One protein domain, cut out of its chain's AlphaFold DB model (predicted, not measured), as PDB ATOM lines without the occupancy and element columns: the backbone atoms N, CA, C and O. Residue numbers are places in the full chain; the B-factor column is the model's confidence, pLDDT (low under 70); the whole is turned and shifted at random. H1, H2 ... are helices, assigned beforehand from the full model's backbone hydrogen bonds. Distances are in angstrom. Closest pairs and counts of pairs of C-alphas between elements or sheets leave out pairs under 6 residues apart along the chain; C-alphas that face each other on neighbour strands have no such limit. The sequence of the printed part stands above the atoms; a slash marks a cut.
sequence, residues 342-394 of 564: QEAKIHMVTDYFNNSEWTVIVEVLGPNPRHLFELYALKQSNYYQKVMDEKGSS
ATOM      1  N   GLN A 342     201.034 226.775 210.239       90.44
ATOM      2  CA  GLN A 342     200.405 227.318 211.441       90.44
ATOM      3  C   GLN A 342     199.296 228.317 211.096       90.44
ATOM      4  O   GLN A 342     198.192 228.192 211.623       90.44
ATOM      5  N   GLU A 343     199.553 229.253 210.178       89.50
ATOM      6  CA  GLU A 343     198.542 230.204 209.692       89.50
ATOM      7  C   GLU A 343     197.354 229.477 209.058       89.50
ATOM      8  O   GLU A 343     196.202 229.753 209.383       89.50
ATOM      9  N   ALA A 344     197.626 228.498 208.189       90.19
ATOM     10  CA  ALA A 344     196.575 227.719 207.552       90.19
ATOM     11  C   ALA A 344     195.767 226.915 208.580       90.19
ATOM     12  O   ALA A 344     194.539 226.887 208.502       90.19
ATOM     13  N   LYS A 345     196.427 226.310 209.579       92.75
ATOM     14  CA  LYS A 345     195.768 225.497 210.611       92.75
ATOM     15  C   LYS A 345     194.638 226.251 211.312       92.75
ATOM     16  O   LYS A 345     193.579 225.665 211.508       92.75
ATOM     17  N   ILE A 346     194.849 227.530 211.637       91.50
ATOM     18  CA  ILE A 346     193.875 228.388 212.341       91.50
ATOM     19  C   ILE A 346     192.555 228.508 211.566       91.50
ATOM     20  O   ILE A 346     191.496 228.639 212.173       91.50
ATOM     21  N   HIS A 347     192.612 228.463 210.235       88.62
ATOM     22  CA  HIS A 347     191.440 228.639 209.377       88.62
ATOM     23  C   HIS A 347     190.889 227.332 208.799       88.62
ATOM     24  O   HIS A 347     189.727 227.278 208.405       88.62
ATOM     25  N   MET A 348     191.733 226.306 208.680       91.38
ATOM     26  CA  MET A 348     191.392 225.039 208.031       91.38
ATOM     27  C   MET A 348     190.846 224.011 209.014       91.38
ATOM     28  O   MET A 348     189.877 223.305 208.715       91.38
ATOM     29  N   VAL A 349     191.489 223.907 210.179       89.75
ATOM     30  CA  VAL A 349     191.087 222.961 211.218       89.75
ATOM     31  C   VAL A 349     189.847 223.508 211.906       89.75
ATOM     32  O   VAL A 349     189.774 224.705 212.131       89.75
ATOM     33  N   THR A 350     188.903 222.622 212.232       83.94
ATOM     34  CA  THR A 350     187.542 222.864 212.765       83.94
ATOM     35  C   THR A 350     186.463 223.079 211.713       83.94
ATOM     36  O   THR A 350     185.390 222.497 211.848       83.94
ATOM     37  N   ASP A 351     186.728 223.876 210.677       86.88
ATOM     38  CA  ASP A 351     185.706 224.227 209.681       86.88
ATOM     39  C   ASP A 351     185.701 223.314 208.448       86.88
ATOM     40  O   ASP A 351     184.633 223.052 207.892       86.88
ATOM     41  N   TYR A 352     186.867 222.806 208.040       90.00
ATOM     42  CA  TYR A 352     187.024 222.037 206.797       90.00
ATOM     43  C   TYR A 352     187.677 220.667 207.033       90.00
ATOM     44  O   TYR A 352     187.239 219.646 206.483       90.00
ATOM     45  N   PHE A 353     188.691 220.632 207.900       91.50
ATOM     46  CA  PHE A 353     189.451 219.430 208.239       91.50
ATOM     47  C   PHE A 353     189.563 219.234 209.758       91.50
ATOM     48  O   PHE A 353     189.414 220.177 210.541       91.50
ATOM     49  N   ASN A 354     189.833 218.005 210.192       91.75
ATOM     50  CA  ASN A 354     190.187 217.702 211.583       91.75
ATOM     51  C   ASN A 354     191.723 217.702 211.787       91.75
ATOM     52  O   ASN A 354     192.493 217.884 210.844       91.75
ATOM     53  N   ASN A 355     192.194 217.539 213.031       94.00
ATOM     54  CA  ASN A 355     193.630 217.611 213.341       94.00
ATOM     55  C   ASN A 355     194.460 216.466 212.729       94.00
ATOM     56  O   ASN A 355     195.608 216.704 212.344       94.00
ATOM     57  N   SER A 356     193.923 215.245 212.650       92.25
ATOM     58  CA  SER A 356     194.643 214.120 212.043       92.25
ATOM     59  C   SER A 356     194.746 214.304 210.531       92.25
ATOM     60  O   SER A 356     195.848 214.261 209.996       92.25
ATOM     61  N   GLU A 357     193.639 214.650 209.867       93.38
ATOM     62  CA  GLU A 357     193.599 215.014 208.445       93.38
ATOM     63  C   GLU A 357     194.599 216.136 208.127       93.38
ATOM     64  O   GLU A 357     195.395 216.023 207.197       93.38
ATOM     65  N   TRP A 358     194.616 217.205 208.932       94.94
ATOM     66  CA  TRP A 358     195.526 218.337 208.741       94.94
ATOM     67  C   TRP A 358     197.004 217.940 208.785       94.94
ATOM     68  O   TRP A 358     197.807 218.461 208.009       94.94
ATOM     69  N   THR A 359     197.362 217.010 209.672       94.50
ATOM     70  CA  THR A 359     198.742 216.525 209.800       94.50
ATOM     71  C   THR A 359     199.188 215.851 208.503       94.50
ATOM     72  O   THR A 359     200.233 216.216 207.959       94.50
ATOM     73  N   VAL A 360     198.344 214.980 207.939       94.56
ATOM     74  CA  VAL A 360     198.615 214.318 206.655       94.56
ATOM     75  C   VAL A 360     198.676 215.336 205.510       94.56
ATOM     76  O   VAL A 360     199.601 215.304 204.701       94.56
ATOM     77  N   ILE A 361     197.756 216.308 205.453       95.19
ATOM     78  CA  ILE A 361     197.754 217.350 204.406       95.19
ATOM     79  C   ILE A 361     199.066 218.139 204.402       95.19
ATOM     80  O   ILE A 361     199.681 218.312 203.348       95.19
ATOM     81  N   VAL A 362     199.513 218.629 205.560       93.81
ATOM     82  CA  VAL A 362     200.752 219.418 205.668       93.81
ATOM     83  C   VAL A 362     201.971 218.579 205.290       93.81
ATOM     84  O   VAL A 362     202.887 219.054 204.603       93.81
ATOM     85  N   GLU A 363     201.989 217.316 205.702       92.56
ATOM     86  CA  GLU A 363     203.067 216.400 205.366       92.56
ATOM     87  C   GLU A 363     203.106 216.077 203.866       92.56
ATOM     88  O   GLU A 363     204.189 216.009 203.274       92.56
ATOM     89  N   VAL A 364     201.952 215.926 203.220       93.81
ATOM     90  CA  VAL A 364     201.877 215.444 201.839       93.81
ATOM     91  C   VAL A 364     201.818 216.577 200.815       93.81
ATOM     92  O   VAL A 364     202.665 216.644 199.925       93.81
ATOM     93  N   LEU A 365     200.855 217.486 200.951       93.50
ATOM     94  CA  LEU A 365     200.520 218.526 199.967       93.50
ATOM     95  C   LEU A 365     201.032 219.915 200.364       93.50
ATOM     96  O   LEU A 365     201.253 220.774 199.503       93.50
ATOM     97  N   GLY A 366     201.246 220.125 201.662       92.00
ATOM     98  CA  GLY A 366     201.548 221.429 202.231       92.00
ATOM     99  C   GLY A 366     200.337 222.382 202.231       92.00
ATOM    100  O   GLY A 366     199.266 222.063 201.719       92.00
ATOM    101  N   PRO A 367     200.500 223.590 202.790       90.94
ATOM    102  CA  PRO A 367     199.426 224.571 202.998       90.94
ATOM    103  C   PRO A 367     199.071 225.399 201.740       90.94
ATOM    104  O   PRO A 367     198.736 226.581 201.833       90.94
ATOM    105  N   ASN A 368     199.178 224.822 200.538       92.50
ATOM    106  CA  ASN A 368     198.851 225.534 199.298       92.50
ATOM    107  C   ASN A 368     197.320 225.713 199.176       92.50
ATOM    108  O   ASN A 368     196.616 224.707 199.111       92.50
ATOM    109  N   PRO A 369     196.791 226.951 199.087       90.88
ATOM    110  CA  PRO A 369     195.348 227.204 199.088       90.88
ATOM    111  C   PRO A 369     194.555 226.415 198.044       90.88
ATOM    112  O   PRO A 369     193.455 225.956 198.338       90.88
ATOM    113  N   ARG A 370     195.110 226.220 196.842       92.25
ATOM    114  CA  ARG A 370     194.449 225.449 195.787       92.25
ATOM    115  C   ARG A 370     194.364 223.963 196.119       92.25
ATOM    116  O   ARG A 370     193.305 223.383 195.918       92.25
ATOM    117  N   HIS A 371     195.425 223.366 196.671       94.00
ATOM    118  CA  HIS A 371     195.361 221.978 197.148       94.00
ATOM    119  C   HIS A 371     194.287 221.812 198.219       94.00
ATOM    120  O   HIS A 371     193.505 220.870 198.160       94.00
ATOM    121  N   LEU A 372     194.221 222.745 199.171       92.44
ATOM    122  CA  LEU A 372     193.236 222.687 200.249       92.44
ATOM    123  C   LEU A 372     191.801 222.810 199.711       92.44
ATOM    124  O   LEU A 372     190.925 222.062 200.140       92.44
ATOM    125  N   PHE A 373     191.579 223.705 198.743       91.31
ATOM    126  CA  PHE A 373     190.288 223.875 198.077       91.31
ATOM    127  C   PHE A 373     189.868 222.630 197.287       91.31
ATOM    128  O   PHE A 373     188.767 222.123 197.490       91.31
ATOM    129  N   GLU A 374     190.737 222.118 196.410       91.75
ATOM    130  CA  GLU A 374     190.446 220.945 195.574       91.75
ATOM    131  C   GLU A 374     190.211 219.695 196.434       91.75
ATOM    132  O   GLU A 374     189.262 218.947 196.196       91.75
ATOM    133  N   LEU A 375     191.012 219.503 197.488       92.25
ATOM    134  CA  LEU A 375     190.841 218.396 198.427       92.25
ATOM    135  C   LEU A 375     189.537 218.519 199.224       92.25
ATOM    136  O   LEU A 375     188.847 217.522 199.435       92.25
ATOM    137  N   TYR A 376     189.167 219.731 199.645       90.25
ATOM    138  CA  TYR A 376     187.887 219.954 200.312       90.25
ATOM    139  C   TYR A 376     186.704 219.696 199.372       90.25
ATOM    140  O   TYR A 376     185.741 219.044 199.772       90.25
ATOM    141  N   ALA A 377     186.782 220.137 198.114       89.19
ATOM    142  CA  ALA A 377     185.764 219.848 197.107       89.19
ATOM    143  C   ALA A 377     185.612 218.333 196.870       89.19
ATOM    144  O   ALA A 377     184.489 217.827 196.821       89.19
ATOM    145  N   LEU A 378     186.725 217.592 196.813       87.94
ATOM    146  CA  LEU A 378     186.724 216.128 196.741       87.94
ATOM    147  C   LEU A 378     186.079 215.494 197.977       87.94
ATOM    148  O   LEU A 378     185.219 214.627 197.828       87.94
ATOM    149  N   LYS A 379     186.417 215.965 199.181       84.81
ATOM    150  CA  LYS A 379     185.816 215.511 200.446       84.81
ATOM    151  C   LYS A 379     184.301 215.743 200.501       84.81
ATOM    152  O   LYS A 379     183.575 214.943 201.081       84.81
ATOM    153  N   GLN A 380     183.807 216.823 199.897       83.44
ATOM    154  CA  GLN A 380     182.370 217.118 199.818       83.44
ATOM    155  C   GLN A 380     181.644 216.337 198.715       83.44
ATOM    156  O   GLN A 380     180.414 216.329 198.672       83.44
ATOM    157  N   SER A 381     182.376 215.694 197.807       82.75
ATOM    158  CA  SER A 381     181.776 214.962 196.698       82.75
ATOM    159  C   SER A 381     181.125 213.652 197.159       82.75
ATOM    160  O   SER A 381     181.561 213.003 198.110       82.75
ATOM    161  N   ASN A 382     180.124 213.193 196.407       75.94
ATOM    162  CA  ASN A 382     179.486 211.892 196.640       75.94
ATOM    163  C   ASN A 382     180.474 210.715 196.525       75.94
ATOM    164  O   ASN A 382     180.198 209.630 197.026       75.94
ATOM    165  N   TYR A 383     181.613 210.916 195.850       70.56
ATOM    166  CA  TYR A 383     182.674 209.918 195.752       70.56
ATOM    167  C   TYR A 383     183.327 209.664 197.116       70.56
ATOM    168  O   TYR A 383     183.504 208.510 197.488       70.56
ATOM    169  N   TYR A 384     183.584 210.718 197.898       71.12
ATOM    170  CA  TYR A 384     184.135 210.591 199.250       71.12
ATOM    171  C   TYR A 384     183.226 209.766 200.158       71.12
ATOM    172  O   TYR A 384     183.699 208.861 200.833       71.12
ATOM    173  N   GLN A 385     181.918 210.040 200.145       71.50
ATOM    174  CA  GLN A 385     180.965 209.296 200.975       71.50
ATOM    175  C   GLN A 385     180.995 207.801 200.643       71.50
ATOM    176  O   GLN A 385     181.132 206.986 201.544       71.50
ATOM    177  N   LYS A 386     181.002 207.452 199.351       73.56
ATOM    178  CA  LYS A 386     181.091 206.054 198.907       73.56
ATOM    179  C   LYS A 386     182.388 205.369 199.334       73.56
ATOM    180  O   LYS A 386     182.335 204.230 199.770       73.56
ATOM    181  N   VAL A 387     183.528 206.054 199.214       72.31
ATOM    182  CA  VAL A 387     184.826 205.505 199.634       72.31
ATOM    183  C   VAL A 387     184.843 205.296 201.146       72.31
ATOM    184  O   VAL A 387     185.229 204.226 201.593       72.31
ATOM    185  N   MET A 388     184.362 206.258 201.937       71.00
ATOM    186  CA  MET A 388     184.320 206.150 203.405       71.00
ATOM    187  C   MET A 388     183.315 205.110 203.926       71.00
ATOM    188  O   MET A 388     183.470 204.625 205.046       71.00
ATOM    189  N   ASP A 389     182.299 204.760 203.131       70.88
ATOM    190  CA  ASP A 389     181.350 203.688 203.449       70.88
ATOM    191  C   ASP A 389     181.969 202.283 203.253       70.88
ATOM    192  O   ASP A 389     181.492 201.301 203.835       70.88
ATOM    193  N   GLU A 390     183.053 202.163 202.475       74.94
ATOM    194  CA  GLU A 390     183.816 200.921 202.331       74.94
ATOM    195  C   GLU A 390     184.669 200.665 203.585       74.94
ATOM    196  O   GLU A 390     185.520 201.462 203.979       74.94
ATOM    197  N   LYS A 391     184.454 199.518 204.244       63.66
ATOM    198  CA  LYS A 391     185.193 199.150 205.460       63.66
ATOM    199  C   LYS A 391     186.699 199.081 205.185       63.66
ATOM    200  O   LYS A 391     187.157 198.143 204.540       63.66
ATOM    201  N   GLY A 392     187.454 200.009 205.770       67.69
ATOM    202  CA  GLY A 392     188.919 200.024 205.741       67.69
ATOM    203  C   GLY A 392     189.536 201.190 204.972       67.69
ATOM    204  O   GLY A 392     190.756 201.310 204.992       67.69
ATOM    205  N   SER A 393     188.732 202.047 204.341       74.88
ATOM    206  CA  SER A 393     189.223 203.272 203.714       74.88
ATOM    207  C   SER A 393     189.581 204.343 204.748       74.88
ATOM    208  O   SER A 393     188.973 204.480 205.816       74.88
ATOM    209  N   SER A 394     190.611 205.108 204.425       84.56
ATOM    210  CA  SER A 394     191.201 206.146 205.254       84.56
ATOM    211  C   SER A 394     191.249 207.476 204.502       84.56
ATOM    212  O   SER A 394     191.094 207.555 203.283       84.56
TER     213      SER A 394
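Overview. This is residues 342 to 394 of the 564 residues of the protein "uncharacterized protein LOC107417153" of Ziziphus jujuba (UniProt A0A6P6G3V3). Picture an open bracket of four short helices, with H3, the longest, as the bridge along one side. H1 and H2 gather at the end where H3 begins, H4 turns a corner off the end where H3 finishes, and the space between H2 and H4 is open, with residues 390 to 394 folding back into it. The printed part has 53 residues with four named helices in the order H1, H2, H3, H4 and no named strand, and its class is all helix. It is only just compact, close to loose, with a radius of gyration of the C-alphas of 11.5 A. Its outline is elongated, and the C-alphas span 33 by 19 by 18 A.

Along the chain. Find C-alpha 342 at (200.405, 227.318, 211.441); there H1 begins, and it runs through residues 342 to 348. After residues 349 to 354, look for H2 at residues 355 to 364, 14.3 A from first to last C-alpha. Next find C-alpha 369 at (195.348, 227.204, 199.088), where H3 begins; it runs to residue 380 and is 16.5 A long. Past Ser 381 comes H4, residues 382 to 389, 10.8 A long, ending with C-alpha 389 at (181.350, 203.688, 203.449).

Arrangement. Start with H1 and H2, which are close but not clearly touching; their closest C-alphas, those of Lys 345 and Trp 358, are 7.4 A apart. These two helices run opposite ways at a steep tilt of 58 degrees. Going on, you find H2 and H3 near each other, with 5 pairs of C-alphas within 10 A and the closest at 8.1 A. H1 and H3 are only just apart, with their closest C-alphas at 8.3 A. At the other end of H3, look at Leu 378 and Tyr 384, whose C-alphas, 6.6 A apart, are the closest of H3 and H4; these helices are close but not clearly touching. They run the same way at a steep tilt of 68 degrees, only just short of about perpendicular. H4 is apart from H1 and from H2. In H2, H3 and H4 every O i to N i+4 pair is within hydrogen-bond range; in H1 it is 2 of 3.

Size, cuts and confidence. Measure the longest reach between the C-alphas of Glu 343 and Lys 391, the two farthest apart, at 34.1 A. The C-alphas of Gln 342 and Ser 394, the first and last printed, are 23.9 A apart. The printed part has no cut. The links H2 to H3 and H3 to H4 are tight, the link H1 to H2 is short, and no link is long. In the B-factor column the mean pLDDT of the printed part is 86.5; H4 has a mean of 72, and the model's confidence is low, under 70, at residues 391 to 392.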